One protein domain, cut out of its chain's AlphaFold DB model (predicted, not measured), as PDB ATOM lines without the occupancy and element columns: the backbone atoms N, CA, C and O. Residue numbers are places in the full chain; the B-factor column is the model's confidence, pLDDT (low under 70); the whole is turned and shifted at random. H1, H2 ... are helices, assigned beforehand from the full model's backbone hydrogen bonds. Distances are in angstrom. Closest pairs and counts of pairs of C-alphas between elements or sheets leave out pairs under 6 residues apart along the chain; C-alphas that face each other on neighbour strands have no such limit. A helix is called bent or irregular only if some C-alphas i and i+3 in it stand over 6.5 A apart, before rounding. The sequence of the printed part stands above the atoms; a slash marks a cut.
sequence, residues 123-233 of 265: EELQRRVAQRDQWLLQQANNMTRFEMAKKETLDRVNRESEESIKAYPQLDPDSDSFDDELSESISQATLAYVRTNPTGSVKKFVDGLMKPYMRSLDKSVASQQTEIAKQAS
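This is residues 123 to 233 of the 265 residues of an uncharacterized protein of Parcubacteria group bacterium ADurb.Bin216 (UniProt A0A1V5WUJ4). Two long helices, H1 and H3, follow one another almost in line and overlap only for a short stretch, where residues 157 to 164 of H1 lie side by side with residues 202 to 207 of H3, while the shorter helix H2 folds back beside this joint and forms a helical hairpin with H3. From the small body round the joint two single-helix arms stick out at opposite ends, residues 123 to 148 of H1 and residues 215 to 233 of H3, and these arms make the length. The printed part has 111 residues with three named helices, in the order H1, H2, H3, and no named strand, and its class is all helix. The whole is extended, with a radius of gyration of the C-alphas of 24.9 A, and its outline is a rod spanning 100 by 22 by 18 A.

H1, the longest helix, takes residues 123 to 167, 45 residues, and runs 65.4 A from its first C-alpha to its last. It begins at C-alpha 123 at (100.066, 151.828, 93.128) and ends at C-alpha 167 at (131.723, 135.636, 148.006). H3 takes residues 202 to 233, 32 residues and 45.8 A, and ends at C-alpha 233 at (138.596, 126.606, 182.218). H3 has a kink of 31 degrees near residue 209; it is neither bent nor irregular, but only just: C-alphas 209 and 212 are 6.3 A apart. H2 takes residues 180 to 196, 17 residues, and runs 24.3 A from C-alpha 180 at (125.768, 120.320, 148.294) to C-alpha 196.

H1 and H3 touch, with 9 pairs of C-alphas within 8 A. H1 touches H3 with residues 157 to 164 alone, and H3 touches H1 with residues 202 to 207 alone. Their closest C-alphas are those of Glu 160 and Lys 203, 5.1 A apart. The two helices run the same way at a shallow tilt of 8 degrees, and their centres are 45.4 A apart. H2 and H3 touch, with 7 pairs of C-alphas within 8 A, and H3 touches H2 with residues 202 to 209 alone. The closest C-alphas of H2 and H3 are those of Thr 190 and Val 202, 6.8 A apart. H2 and H3 run opposite ways at a shallow tilt of 26 degrees and form a helical hairpin. H1 and H2 are near each other, with 5 pairs of C-alphas within 10 A, the closest at 8.4 A. In H1 and H2 every O i to N i+4 pair is within hydrogen-bond range, and in H3 25 of 28 such pairs are.

The C-alphas of Glu 123 and Ser 233, the first and last printed residues, are the two farthest apart, at 100.3 A. Residues 123 to 148 of H1 stand free, and so do residues 215 to 233 of H3. Without these two stretches the body has 66 residues, spans 36 by 19 by 17 A and has a radius of gyration of 11.7 A. The link from H1 to H2, residues 168 to 179, is long, and its C-alphas lie 13 to 23 A from the mean of all C-alphas. The link from H2 to H3, with 5 residues between them, is tight. The printed part has no cut. The mean pLDDT of the printed part is 90.4, and no printed residue is under 70.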
ATOM      1  N   GLU A 123      99.738 150.930  92.014       92.62
ATOM      2  CA  GLU A 123     100.066 151.828  93.128       92.62
ATOM      3  C   GLU A 123      99.644 151.249  94.492       92.62
ATOM      4  O   GLU A 123     100.431 151.239  95.439       92.62
ATOM      5  N   GLU A 124      98.434 150.689  94.591       89.12
ATOM      6  CA  GLU A 124      97.953 150.057  95.827       89.12
ATOM      7  C   GLU A 124      98.738 148.771  96.141       89.12
ATOM      8  O   GLU A 124      99.081 148.521  97.297       89.12
ATOM      9  N   LEU A 125      99.134 147.995  95.124       90.12
ATOM     10  CA  LEU A 125     100.023 146.848  95.314       90.12
ATOM     11  C   LEU A 125     101.395 147.276  95.858       90.12
ATOM     12  O   LEU A 125     101.875 146.697  96.833       90.12
ATOM     13  N   GLN A 126     102.013 148.312  95.278       92.81
ATOM     14  CA  GLN A 126     103.278 148.866  95.780       92.81
ATOM     15  C   GLN A 126     103.154 149.330  97.237       92.81
ATOM     16  O   GLN A 126     104.035 149.050  98.053       92.81
ATOM     17  N   ARG A 127     102.032 149.964  97.596       90.56
ATOM     18  CA  ARG A 127     101.740 150.395  98.967       90.56
ATOM     19  C   ARG A 127     101.672 149.225  99.952       90.56
ATOM     20  O   ARG A 127     102.277 149.298 101.022       90.56
ATOM     21  N   ARG A 128     100.980 148.137  99.594       88.75
ATOM     22  CA  ARG A 128     100.874 146.921 100.424       88.75
ATOM     23  C   ARG A 128     102.214 146.200 100.576       88.75
ATOM     24  O   ARG A 128     102.535 145.734 101.667       88.75
ATOM     25  N   VAL A 129     103.020 146.149  99.513       90.62
ATOM     26  CA  VAL A 129     104.392 145.614  99.562       90.62
ATOM     27  C   VAL A 129     105.262 146.445 100.511       90.62
ATOM     28  O   VAL A 129     105.878 145.880 101.411       90.62
ATOM     29  N   ALA A 130     105.233 147.777 100.404       90.19
ATOM     30  CA  ALA A 130     105.981 148.660 101.300       90.19
ATOM     31  C   ALA A 130     105.570 148.502 102.780       90.19
ATOM     32  O   ALA A 130     106.430 148.501 103.661       90.19
ATOM     33  N   GLN A 131     104.275 148.307 103.067       87.94
ATOM     34  CA  GLN A 131     103.784 148.022 104.423       87.94
ATOM     35  C   GLN A 131     104.299 146.682 104.970       87.94
ATOM     36  O   GLN A 131     104.757 146.630 106.114       87.94
ATOM     37  N   ARG A 132     104.272 145.611 104.160       88.00
ATOM     38  CA  ARG A 132     104.872 144.315 104.523       88.00
ATOM     39  C   ARG A 132     106.355 144.480 104.844       88.00
ATOM     40  O   ARG A 132     106.816 143.978 105.864       88.00
ATOM     41  N   ASP A 133     107.098 145.168 103.983       89.00
ATOM     42  CA  ASP A 133     108.553 145.275 104.098       89.00
ATOM     43  C   ASP A 133     108.959 146.129 105.311       89.00
ATOM     44  O   ASP A 133     109.887 145.770 106.039       89.00
ATOM     45  N   GLN A 134     108.194 147.183 105.622       89.62
ATOM     46  CA  GLN A 134     108.333 147.935 106.871       89.62
ATOM     47  C   GLN A 134     108.066 147.057 108.104       89.62
ATOM     48  O   GLN A 134     108.826 147.116 109.072       89.62
ATOM     49  N   TRP A 135     107.012 146.233 108.078       86.31
ATOM     50  CA  TRP A 135     106.680 145.318 109.173       86.31
ATOM     51  C   TRP A 135     107.756 144.239 109.370       86.31
ATOM     52  O   TRP A 135     108.182 144.007 110.500       86.31
ATOM     53  N   LEU A 136     108.267 143.644 108.284       86.88
ATOM     54  CA  LEU A 136     109.374 142.681 108.315       86.88
ATOM     55  C   LEU A 136     110.645 143.308 108.903       86.88
ATOM     56  O   LEU A 136     111.276 142.718 109.781       86.88
ATOM     57  N   LEU A 137     110.998 144.525 108.477       90.12
ATOM     58  CA  LEU A 137     112.146 145.255 109.013       90.12
ATOM     59  C   LEU A 137     111.963 145.593 110.501       90.12
ATOM     60  O   LEU A 137     112.908 145.482 111.284       90.12
ATOM     61  N   GLN A 138     110.758 145.978 110.923       87.62
ATOM     62  CA  GLN A 138     110.446 146.213 112.331       87.62
ATOM     63  C   GLN A 138     110.552 144.912 113.145       87.62
ATOM     64  O   GLN A 138     111.179 144.909 114.202       87.62
ATOM     65  N   GLN A 139     110.016 143.796 112.641       86.56
ATOM     66  CA  GLN A 139     110.119 142.483 113.280       86.56
ATOM     67  C   GLN A 139     111.580 142.032 113.423       86.56
ATOM     68  O   GLN A 139     111.969 141.595 114.505       86.56
ATOM     69  N   ALA A 140     112.398 142.193 112.379       88.12
ATOM     70  CA  ALA A 140     113.826 141.877 112.408       88.12
ATOM     71  C   ALA A 140     114.566 142.711 113.467       88.12
ATOM     72  O   ALA A 140     115.218 142.150 114.346       88.12
ATOM     73  N   ASN A 141     114.379 144.036 113.465       88.12
ATOM     74  CA  ASN A 141     114.952 144.930 114.478       88.12
ATOM     75  C   ASN A 141     114.532 144.548 115.908       88.12
ATOM     76  O   ASN A 141     115.332 144.635 116.840       88.12
ATOM     77  N   ASN A 142     113.283 144.118 116.092       84.44
ATOM     78  CA  ASN A 142     112.765 143.699 117.390       84.44
ATOM     79  C   ASN A 142     113.365 142.366 117.845       84.44
ATOM     80  O   ASN A 142     113.702 142.237 119.020       84.44
ATOM     81  N   MET A 143     113.564 141.418 116.923       88.50
ATOM     82  CA  MET A 143     114.274 140.171 117.205       88.50
ATOM     83  C   MET A 143     115.716 140.454 117.634       88.50
ATOM     84  O   MET A 143     116.122 140.021 118.707       88.50
ATOM     85  N   THR A 144     116.459 141.276 116.885       90.75
ATOM     86  CA  THR A 144     117.838 141.650 117.242       90.75
ATOM     87  C   THR A 144     117.911 142.359 118.598       90.75
ATOM     88  O   THR A 144     118.792 142.067 119.404       90.75
ATOM     89  N   ARG A 145     116.966 143.260 118.910       87.81
ATOM     90  CA  ARG A 145     116.878 143.901 120.237       87.81
ATOM     91  C   ARG A 145     116.603 142.893 121.352       87.81
ATOM     92  O   ARG A 145     117.231 142.979 122.404       87.81
ATOM     93  N   PHE A 146     115.699 141.941 121.124       87.81
ATOM     94  CA  PHE A 146     115.397 140.874 122.076       87.81
ATOM     95  C   PHE A 146     116.605 139.953 122.307       87.81
ATOM     96  O   PHE A 146     116.934 139.651 123.451       87.81
ATOM     97  N   GLU A 147     117.318 139.564 121.248       88.50
ATOM     98  CA  GLU A 147     118.543 138.762 121.337       88.50
ATOM     99  C   GLU A 147     119.659 139.489 122.093       88.50
ATOM    100  O   GLU A 147     120.296 138.884 122.959       88.50
ATOM    101  N   MET A 148     119.856 140.791 121.848       90.88
ATOM    102  CA  MET A 148     120.811 141.604 122.609       90.88
ATOM    103  C   MET A 148     120.430 141.699 124.092       90.88
ATOM    104  O   MET A 148     121.274 141.433 124.944       90.88
ATOM    105  N   ALA A 149     119.166 141.990 124.418       88.00
ATOM    106  CA  ALA A 149     118.694 142.072 125.806       88.00
ATOM    107  C   ALA A 149     118.762 140.717 126.541       88.00
ATOM    108  O   ALA A 149     119.077 140.657 127.736       88.00
ATOM    109  N   LYS A 150     118.511 139.612 125.824       88.69
ATOM    110  CA  LYS A 150     118.707 138.243 126.314       88.69
ATOM    111  C   LYS A 150     120.182 137.982 126.610       88.69
ATOM    112  O   LYS A 150     120.488 137.485 127.690       88.69
ATOM    113  N   LYS A 151     121.085 138.328 125.685       92.25
ATOM    114  CA  LYS A 151     122.531 138.165 125.876       92.25
ATOM    115  C   LYS A 151     123.030 138.979 127.070       92.25
ATOM    116  O   LYS A 151     123.640 138.406 127.959       92.25
ATOM    117  N   GLU A 152     122.694 140.266 127.145       90.81
ATOM    118  CA  GLU A 152     123.062 141.136 128.271       90.81
ATOM    119  C   GLU A 152     122.561 140.580 129.615       90.81
ATOM    120  O   GLU A 152     123.267 140.619 130.622       90.81
ATOM    121  N   THR A 153     121.350 140.017 129.636       88.94
ATOM    122  CA  THR A 153     120.792 139.374 130.830       88.94
ATOM    123  C   THR A 153     121.543 138.099 131.211       88.94
ATOM    124  O   THR A 153     121.816 137.909 132.393       88.94
ATOM    125  N   LEU A 154     121.927 137.258 130.247       90.69
ATOM    126  CA  LEU A 154     122.751 136.070 130.502       90.69
ATOM    127  C   LEU A 154     124.155 136.450 130.993       90.69
ATOM    128  O   LEU A 154     124.599 135.927 132.010       90.69
ATOM    129  N   ASP A 155     124.814 137.406 130.336       93.12
ATOM    130  CA  ASP A 155     126.144 137.895 130.713       93.12
ATOM    131  C   ASP A 155     126.121 138.519 132.128       93.12
ATOM    132  O   ASP A 155     127.014 138.262 132.942       93.12
ATOM    133  N   ARG A 156     125.058 139.268 132.477       92.69
ATOM    134  CA  ARG A 156     124.816 139.774 133.841       92.69
ATOM    135  C   ARG A 156     124.635 138.639 134.847       92.69
ATOM    136  O   ARG A 156     125.288 138.668 135.885       92.69
ATOM    137  N   VAL A 157     123.749 137.680 134.565       92.56
ATOM    138  CA  VAL A 157     123.454 136.554 135.467       92.56
ATOM    139  C   VAL A 157     124.710 135.723 135.714       92.56
ATOM    140  O   VAL A 157     125.013 135.448 136.867       92.56
ATOM    141  N   ASN A 158     125.484 135.402 134.677       93.12
ATOM    142  CA  ASN A 158     126.728 134.641 134.807       93.12
ATOM    143  C   ASN A 158     127.749 135.378 135.688       93.12
ATOM    144  O   ASN A 158     128.218 134.815 136.678       93.12
ATOM    145  N   ARG A 159     128.022 136.662 135.404       95.00
ATOM    146  CA  ARG A 159     128.941 137.482 136.212       95.00
ATOM    147  C   ARG A 159     128.487 137.587 137.673       95.00
ATOM    148  O   ARG A 159     129.305 137.460 138.578       95.00
ATOM    149  N   GLU A 160     127.200 137.825 137.917       93.94
ATOM    150  CA  GLU A 160     126.661 137.939 139.276       93.94
ATOM    151  C   GLU A 160     126.645 136.603 140.035       93.94
ATOM    152  O   GLU A 160     126.830 136.602 141.253       93.94
ATOM    153  N   SER A 161     126.471 135.477 139.340       92.25
ATOM    154  CA  SER A 161     126.614 134.135 139.915       92.25
ATOM    155  C   SER A 161     128.068 133.856 140.298       92.25
ATOM    156  O   SER A 161     128.326 133.503 141.445       92.25
ATOM    157  N   GLU A 162     129.035 134.119 139.413       93.00
ATOM    158  CA  GLU A 162     130.464 134.013 139.741       93.00
ATOM    159  C   GLU A 162     130.869 134.901 140.929       93.00
ATOM    160  O   GLU A 162     131.612 134.468 141.806       93.00
ATOM    161  N   GLU A 163     130.389 136.149 140.977       93.38
ATOM    162  CA  GLU A 163     130.614 137.061 142.108       93.38
ATOM    163  C   GLU A 163     129.984 136.554 143.411       93.38
ATOM    164  O   GLU A 163     130.475 136.877 144.491       93.38
ATOM    165  N   SER A 164     128.906 135.770 143.323       92.81
ATOM    166  CA  SER A 164     128.247 135.162 144.481       92.81
ATOM    167  C   SER A 164     128.999 133.927 144.974       92.81
ATOM    168  O   SER A 164     129.227 133.815 146.174       92.81
ATOM    169  N   ILE A 165     129.461 133.062 144.067       92.12
ATOM    170  CA  ILE A 165     130.296 131.887 144.376       92.12
ATOM    171  C   ILE A 165     131.614 132.337 145.029       92.12
ATOM    172  O   ILE A 165     131.951 131.897 146.124       92.12
ATOM    173  N   LYS A 166     132.292 133.343 144.452       92.19
ATOM    174  CA  LYS A 166     133.512 133.952 145.024       92.19
ATOM    175  C   LYS A 166     133.291 134.597 146.403       92.19
ATOM    176  O   LYS A 166     134.244 134.732 147.167       92.19
ATOM    177  N   ALA A 167     132.069 135.037 146.715       92.94
ATOM    178  CA  ALA A 167     131.723 135.636 148.006       92.94
ATOM    179  C   ALA A 167     131.292 134.608 149.067       92.94
ATOM    180  O   ALA A 167     131.442 134.880 150.260       92.94
ATOM    181  N   TYR A 168     130.769 133.453 148.647       93.56
ATOM    182  CA  TYR A 168     130.300 132.375 149.516       93.56
ATOM    183  C   TYR A 168     130.849 131.025 149.027       93.56
ATOM    184  O   TYR A 168     130.152 130.308 148.305       93.56
ATOM    185  N   PRO A 169     132.076 130.648 149.439       92.38
ATOM    186  CA  PRO A 169     132.715 129.405 148.999       92.38
ATOM    187  C   PRO A 169     131.925 128.131 149.335       92.38
ATOM    188  O   PRO A 169     132.158 127.098 148.727       92.38
ATOM    189  N   GLN A 170     130.936 128.197 150.234       91.19
ATOM    190  CA  GLN A 170     130.042 127.070 150.529       91.19
ATOM    191  C   GLN A 170     129.151 126.670 149.343       91.19
ATOM    192  O   GLN A 170     128.593 125.580 149.339       91.19
ATOM    193  N   LEU A 171     129.006 127.548 148.346       92.31
ATOM    194  CA  LEU A 171     128.262 127.281 147.113       92.31
ATOM    195  C   LEU A 171     129.154 126.738 145.986       92.31
ATOM    196  O   LEU A 171     128.623 126.324 144.957       92.31
ATOM    197  N   ASP A 172     130.478 126.776 146.156       92.94
ATOM    198  CA  ASP A 172     131.474 126.415 145.145       92.94
ATOM    199  C   ASP A 172     131.847 124.924 145.246       92.94
ATOM    200  O   ASP A 172     132.455 124.545 146.250       92.94
ATOM    201  N   PRO A 173     131.530 124.073 144.247       91.38
ATOM    202  CA  PRO A 173     131.863 122.644 144.278       91.38
ATOM    203  C   PRO A 173     133.360 122.343 144.426       91.38
ATOM    204  O   PRO A 173     133.716 121.265 144.898       91.38
ATOM    205  N   ASP A 174     134.231 123.284 144.043       92.75
ATOM    206  CA  ASP A 174     135.688 123.149 144.144       92.75
ATOM    207  C   ASP A 174     136.247 123.635 145.507       92.75
ATOM    208  O   ASP A 174     137.464 123.645 145.716       92.75
ATOM    209  N   SER A 175     135.392 124.045 146.459       92.38
ATOM    210  CA  SER A 175     135.799 124.515 147.792       92.38
ATOM    211  C   SER A 175     135.803 123.416 148.859       92.38
ATOM    212  O   SER A 175     134.830 122.688 149.027       92.38
ATOM    213  N   ASP A 176     136.819 123.429 149.731       91.00
ATOM    214  CA  ASP A 176     136.854 122.644 150.981       91.00
ATOM    215  C   ASP A 176     135.648 122.893 151.916       91.00
ATOM    216  O   ASP A 176     135.408 122.124 152.846       91.00
ATOM    217  N   SER A 177     134.914 123.996 151.714       89.69
ATOM    218  CA  SER A 177     133.745 124.383 152.517       89.69
ATOM    219  C   SER A 177     132.395 124.140 151.834       89.69
ATOM    220  O   SER A 177     131.380 124.614 152.346       89.69
ATOM    221  N   PHE A 178     132.388 123.441 150.695       93.19
ATOM    222  CA  PHE A 178     131.195 123.164 149.897       93.19
ATOM    223  C   PHE A 178     130.101 122.426 150.682       93.19
ATOM    224  O   PHE A 178     130.364 121.455 151.394       93.19
ATOM    225  N   ASP A 179     128.860 122.874 150.503       92.38
ATOM    226  CA  ASP A 179     127.644 122.269 151.040       92.38
ATOM    227  C   ASP A 179     126.678 122.024 149.866       92.38
ATOM    228  O   ASP A 179     126.109 122.961 149.303       92.38
ATOM    229  N   ASP A 180     126.544 120.757 149.466       94.19
ATOM    230  CA  ASP A 180     125.768 120.320 148.294       94.19
ATOM    231  C   ASP A 180     124.265 120.613 148.452       94.19
ATOM    232  O   ASP A 180     123.626 121.161 147.551       94.19
ATOM    233  N   GLU A 181     123.703 120.350 149.640       93.38
ATOM    234  CA  GLU A 181     122.290 120.623 149.938       93.38
ATOM    235  C   GLU A 181     121.998 122.131 149.915       93.38
ATOM    236  O   GLU A 181     120.969 122.572 149.387       93.38
ATOM    237  N   LEU A 182     122.916 122.941 150.453       91.69
ATOM    238  CA  LEU A 182     122.824 124.395 150.394       91.69
ATOM    239  C   LEU A 182     122.974 124.914 148.960       91.69
ATOM    240  O   LEU A 182     122.184 125.763 148.546       91.69
ATOM    241  N   SER A 183     123.959 124.424 148.205       93.31
ATOM    242  CA  SER A 183     124.228 124.901 146.847       93.31
ATOM    243  C   SER A 183     123.075 124.585 145.897       93.31
ATOM    244  O   SER A 183     122.614 125.482 145.185       93.31
ATOM    245  N   GLU A 184     122.507 123.377 145.957       94.50
ATOM    246  CA  GLU A 184     121.316 123.014 145.181       94.50
ATOM    247  C   GLU A 184     120.098 123.861 145.594       94.50
ATOM    248  O   GLU A 184     119.412 124.426 144.740       94.50
ATOM    249  N   SER A 185     119.861 124.050 146.897       94.19
ATOM    250  CA  SER A 185     118.757 124.877 147.414       94.19
ATOM    251  C   SER A 185     118.842 126.340 146.948       94.19
ATOM    252  O   SER A 185     117.868 126.904 146.432       94.19
ATOM    253  N   ILE A 186     120.025 126.957 147.054       93.38
ATOM    254  CA  ILE A 186     120.277 128.328 146.588       93.38
ATOM    255  C   ILE A 186     120.188 128.413 145.058       93.38
ATOM    256  O   ILE A 186     119.637 129.390 144.537       93.38
ATOM    257  N   SER A 187     120.657 127.397 144.331       92.38
ATOM    258  CA  SER A 187     120.581 127.328 142.867       92.38
ATOM    259  C   SER A 187     119.137 127.225 142.372       92.38
ATOM    260  O   SER A 187     118.729 128.008 141.510       92.38
ATOM    261  N   GLN A 188     118.315 126.353 142.968       93.75
ATOM    262  CA  GLN A 188     116.884 126.245 142.662       93.75
ATOM    263  C   GLN A 188     116.128 127.545 142.973       93.75
ATOM    264  O   GLN A 188     115.356 128.030 142.138       93.75
ATOM    265  N   ALA A 189     116.378 128.152 144.139       92.50
ATOM    266  CA  ALA A 189     115.770 129.425 144.522       92.50
ATOM    267  C   ALA A 189     116.155 130.556 143.551       92.50
ATOM    268  O   ALA A 189     115.301 131.340 143.127       92.50
ATOM    269  N   THR A 190     117.425 130.609 143.144       92.00
ATOM    270  CA  THR A 190     117.944 131.600 142.190       92.00
ATOM    271  C   THR A 190     117.362 131.390 140.794       92.00
ATOM    272  O   THR A 190     116.954 132.354 140.148       92.00
ATOM    273  N   LEU A 191     117.225 130.142 140.343       90.88
ATOM    274  CA  LEU A 191     116.588 129.800 139.071       90.88
ATOM    275  C   LEU A 191     115.109 130.227 139.040       90.88
ATOM    276  O   LEU A 191     114.646 130.782 138.041       90.88
ATOM    277  N   ALA A 192     114.369 130.019 140.133       91.69
ATOM    278  CA  ALA A 192     112.991 130.496 140.271       91.69
ATOM    279  C   ALA A 192     112.903 132.035 140.287       91.69
ATOM    280  O   ALA A 192     112.016 132.614 139.648       91.69
ATOM    281  N   TYR A 193     113.847 132.709 140.951       90.69
ATOM    282  CA  TYR A 193     113.946 134.169 140.959       90.69
ATOM    283  C   TYR A 193     114.239 134.742 139.563       90.69
ATOM    284  O   TYR A 193     113.512 135.619 139.109       90.69
ATOM    285  N   VAL A 194     115.222 134.212 138.828       89.88
ATOM    286  CA  VAL A 194     115.558 134.685 137.469       89.88
ATOM    287  C   VAL A 194     114.406 134.448 136.483       89.88
ATOM    288  O   VAL A 194     114.149 135.295 135.629       89.88
ATOM    289  N   ARG A 195     113.663 133.340 136.618       87.75
ATOM    290  CA  ARG A 195     112.464 133.064 135.800       87.75
ATOM    291  C   ARG A 195     111.323 134.056 136.042       87.75
ATOM    292  O   ARG A 195     110.582 134.353 135.112       87.75
ATOM    293  N   THR A 196     111.163 134.542 137.272       88.50
ATOM    294  CA  THR A 196     110.077 135.468 137.650       88.50
ATOM    295  C   THR A 196     110.479 136.939 137.544       88.50
ATOM    296  O   THR A 196     109.622 137.796 137.336       88.50
ATOM    297  N   ASN A 197     111.773 137.242 137.649       87.56
ATOM    298  CA  ASN A 197     112.341 138.582 137.572       87.56
ATOM    299  C   ASN A 197     113.690 138.563 136.817       87.56
ATOM    300  O   ASN A 197     114.753 138.642 137.441       87.56
ATOM    301  N   PRO A 198     113.683 138.489 135.471       81.56
ATOM    302  CA  PRO A 198     114.911 138.402 134.672       81.56
ATOM    303  C   PRO A 198     115.777 139.672 134.739       81.56
ATOM    304  O   PRO A 198     116.978 139.623 134.470       81.56
ATOM    305  N   THR A 199     115.197 140.817 135.112       85.31
ATOM    306  CA  THR A 199     115.911 142.087 135.336       85.31
ATOM    307  C   THR A 199     116.469 142.224 136.758       85.31
ATOM    308  O   THR A 199     117.201 143.174 137.039       85.31
ATOM    309  N   GLY A 200     116.158 141.282 137.652       86.06
ATOM    310  CA  GLY A 200     116.660 141.239 139.019       86.06
ATOM    311  C   GLY A 200     118.169 141.000 139.099       86.06
ATOM    312  O   GLY A 200     118.776 140.382 138.225       86.06
ATOM    313  N   SER A 201     118.779 141.475 140.188       90.69
ATOM    314  CA  SER A 201     120.167 141.139 140.519       90.69
ATOM    315  C   SER A 201     120.197 139.820 141.285       90.69
ATOM    316  O   SER A 201     119.712 139.742 142.418       90.69
ATOM    317  N   VAL A 202     120.805 138.807 140.671       92.56
ATOM    318  CA  VAL A 202     121.093 137.504 141.283       92.56
ATOM    319  C   VAL A 202     121.964 137.687 142.518       92.56
ATOM    320  O   VAL A 202     121.642 137.154 143.578       92.56
ATOM    321  N   LYS A 203     123.001 138.532 142.433       93.00
ATOM    322  CA  LYS A 203     123.927 138.742 143.548       93.00
ATOM    323  C   LYS A 203     123.211 139.258 144.798       93.00
ATOM    324  O   LYS A 203     123.497 138.815 145.907       93.00
ATOM    325  N   LYS A 204     122.261 140.190 144.641       93.12
ATOM    326  CA  LYS A 204     121.466 140.721 145.765       93.12
ATOM    327  C   LYS A 204     120.510 139.684 146.354       93.12
ATOM    328  O   LYS A 204     120.275 139.717 147.560       93.12
ATOM    329  N   PHE A 205     119.972 138.791 145.525       93.50
ATOM    330  CA  PHE A 205     119.109 137.699 145.964       93.50
ATOM    331  C   PHE A 205     119.897 136.667 146.785       93.50
ATOM    332  O   PHE A 205     119.548 136.423 147.941       93.50
ATOM    333  N   VAL A 206     121.021 136.165 146.258       94.69
ATOM    334  CA  VAL A 206     121.910 135.225 146.968       94.69
ATOM    335  C   VAL A 206     122.478 135.852 148.245       94.69
ATOM    336  O   VAL A 206     122.430 135.230 149.304       94.69
ATOM    337  N   ASP A 207     122.906 137.122 148.206       94.31
ATOM    338  CA  ASP A 207     123.307 137.884 149.399       94.31
ATOM    339  C   ASP A 207     122.211 137.909 150.484       94.31
ATOM    340  O   ASP A 207     122.527 137.937 151.676       94.31
ATOM    341  N   GLY A 208     120.933 137.942 150.095       92.75
ATOM    342  CA  GLY A 208     119.793 137.938 151.014       92.75
ATOM    343  C   GLY A 208     119.593 136.601 151.733       92.75
ATOM    344  O   GLY A 208     119.167 136.599 152.887       92.75
ATOM    345  N   LEU A 209     119.943 135.490 151.080       92.69
ATOM    346  CA  LEU A 209     119.842 134.131 151.620       92.69
ATOM    347  C   LEU A 209     121.096 133.736 152.418       92.69
ATOM    348  O   LEU A 209     120.994 133.229 153.534       92.69
ATOM    349  N   MET A 210     122.287 134.044 151.897       94.00
ATOM    350  CA  MET A 210     123.556 133.605 152.484       94.00
ATOM    351  C   MET A 210     123.993 134.424 153.701       94.00
ATOM    352  O   MET A 210     124.517 133.862 154.660       94.00
ATOM    353  N   LYS A 211     123.742 135.741 153.745       94.00
ATOM    354  CA  LYS A 211     124.119 136.573 154.908       94.00
ATOM    355  C   LYS A 211     123.463 136.152 156.232       94.00
ATOM    356  O   LYS A 211     124.176 136.159 157.238       94.00
ATOM    357  N   PRO A 212     122.154 135.831 156.321       92.56
ATOM    358  CA  PRO A 212     121.582 135.321 157.566       92.56
ATOM    359  C   PRO A 212     122.099 133.918 157.915       92.56
ATOM    360  O   PRO A 212     122.337 133.667 159.095       92.56
ATOM    361  N   TYR A 213     122.338 133.053 156.921       89.94
ATOM    362  CA  TYR A 213     122.917 131.721 157.123       89.94
ATOM    363  C   TYR A 213     124.338 131.803 157.710       89.94
ATOM    364  O   TYR A 213     124.554 131.324 158.824       89.94
ATOM    365  N   MET A 214     125.257 132.539 157.072       90.56
ATOM    366  CA  MET A 214     126.618 132.792 157.583       90.56
ATOM    367  C   MET A 214     126.603 133.363 159.010       90.56
ATOM    368  O   MET A 214     127.225 132.811 159.911       90.56
ATOM    369  N   ARG A 215     125.776 134.387 159.274       91.38
ATOM    370  CA  ARG A 215     125.617 134.963 160.625       91.38
ATOM    371  C   ARG A 215     125.068 133.982 161.664       91.38
ATOM    372  O   ARG A 215     125.210 134.242 162.860       91.38
ATOM    373  N   SER A 216     124.372 132.926 161.247       90.56
ATOM    374  CA  SER A 216     123.901 131.868 162.144       90.56
ATOM    375  C   SER A 216     125.013 130.861 162.451       90.56
ATOM    376  O   SER A 216     125.187 130.504 163.618       90.56
ATOM    377  N   LEU A 217     125.835 130.512 161.451       88.56
ATOM    378  CA  LEU A 217     127.040 129.698 161.626       88.56
ATOM    379  C   LEU A 217     128.059 130.397 162.532       88.56
ATOM    380  O   LEU A 217     128.466 129.806 163.528       88.56
ATOM    381  N   ASP A 218     128.384 131.670 162.276       89.31
ATOM    382  CA  ASP A 218     129.321 132.462 163.092       89.31
ATOM    383  C   ASP A 218     128.926 132.458 164.576       89.31
ATOM    384  O   ASP A 218     129.757 132.272 165.465       89.31
ATOM    385  N   LYS A 219     127.626 132.630 164.857       91.25
ATOM    386  CA  LYS A 219     127.081 132.582 166.222       91.25
ATOM    387  C   LYS A 219     127.165 131.186 166.831       91.25
ATOM    388  O   LYS A 219     127.472 131.078 168.017       91.25
ATOM    389  N   SER A 220     126.901 130.141 166.046       88.69
ATOM    390  CA  SER A 220     127.035 128.749 166.484       88.69
ATOM    391  C   SER A 220     128.487 128.438 166.855       88.69
ATOM    392  O   SER A 220     128.750 128.050 167.992       88.69
ATOM    393  N   VAL A 221     129.440 128.731 165.964       89.00
ATOM    394  CA  VAL A 221     130.881 128.532 166.184       89.00
ATOM    395  C   VAL A 221     131.371 129.331 167.390       89.00
ATOM    396  O   VAL A 221     132.016 128.765 168.271       89.00
ATOM    397  N   ALA A 222     131.001 130.612 167.503       86.88
ATOM    398  CA  ALA A 222     131.337 131.422 168.672       86.88
ATOM    399  C   ALA A 222     130.765 130.823 169.969       86.88
ATOM    400  O   ALA A 222     131.475 130.744 170.971       86.88
ATOM    401  N   SER A 223     129.513 130.345 169.961       88.19
ATOM    402  CA  SER A 223     128.905 129.718 171.141       88.19
ATOM    403  C   SER A 223     129.642 128.439 171.553       88.19
ATOM    404  O   SER A 223     130.048 128.330 172.713       88.19
ATOM    405  N   GLN A 224     129.943 127.548 170.602       87.44
ATOM    406  CA  GLN A 224     130.712 126.323 170.836       87.44
ATOM    407  C   GLN A 224     132.123 126.630 171.346       87.44
ATOM    408  O   GLN A 224     132.578 126.015 172.305       87.44
ATOM    409  N   GLN A 225     132.805 127.629 170.780       87.06
ATOM    410  CA  GLN A 225     134.137 128.025 171.234       87.06
ATOM    411  C   GLN A 225     134.110 128.601 172.658       87.06
ATOM    412  O   GLN A 225     135.000 128.292 173.453       87.06
ATOM    413  N   THR A 226     133.079 129.375 173.027       87.75
ATOM    414  CA  THR A 226     132.910 129.824 174.422       87.75
ATOM    415  C   THR A 226     132.572 128.678 175.371       87.75
ATOM    416  O   THR A 226     133.033 128.688 176.513       87.75
ATOM    417  N   GLU A 227     131.829 127.665 174.919       88.19
ATOM    418  CA  GLU A 227     131.549 126.475 175.716       88.19
ATOM    419  C   GLU A 227     132.806 125.619 175.914       88.19
ATOM    420  O   GLU A 227     133.121 125.284 177.052       88.19
ATOM    421  N   ILE A 228     133.587 125.355 174.862       86.75
ATOM    422  CA  ILE A 228     134.873 124.647 174.951       86.75
ATOM    423  C   ILE A 228     135.840 125.411 175.865       86.75
ATOM    424  O   ILE A 228     136.446 124.811 176.750       86.75
ATOM    425  N   ALA A 229     135.948 126.737 175.728       86.44
ATOM    426  CA  ALA A 229     136.779 127.558 176.612       86.44
ATOM    427  C   ALA A 229     136.308 127.493 178.077       86.44
ATOM    428  O   ALA A 229     137.130 127.413 178.992       86.44
ATOM    429  N   LYS A 230     134.992 127.466 178.316       86.62
ATOM    430  CA  LYS A 230     134.398 127.299 179.649       86.62
ATOM    431  C   LYS A 230     134.641 125.897 180.214       86.62
ATOM    432  O   LYS A 230     134.995 125.790 181.384       86.62
ATOM    433  N   GLN A 231     134.512 124.840 179.413       84.75
ATOM    434  CA  GLN A 231     134.812 123.460 179.807       84.75
ATOM    435  C   GLN A 231     136.308 123.283 180.113       84.75
ATOM    436  O   GLN A 231     136.657 122.707 181.143       84.75
ATOM    437  N   ALA A 232     137.197 123.843 179.287       84.06
ATOM    438  CA  ALA A 232     138.640 123.846 179.514       84.06
ATOM    439  C   ALA A 232     139.011 124.629 180.785       84.06
ATOM    440  O   ALA A 232     139.760 124.123 181.617       84.06
ATOM    441  N   SER A 233     138.424 125.813 180.994       79.25
ATOM    442  CA  SER A 233     138.596 126.606 182.218       79.25
ATOM    443  C   SER A 233     138.099 125.860 183.463       79.25
ATOM    444  O   SER A 233     138.830 125.758 184.443       79.25
TER     445      SER A 233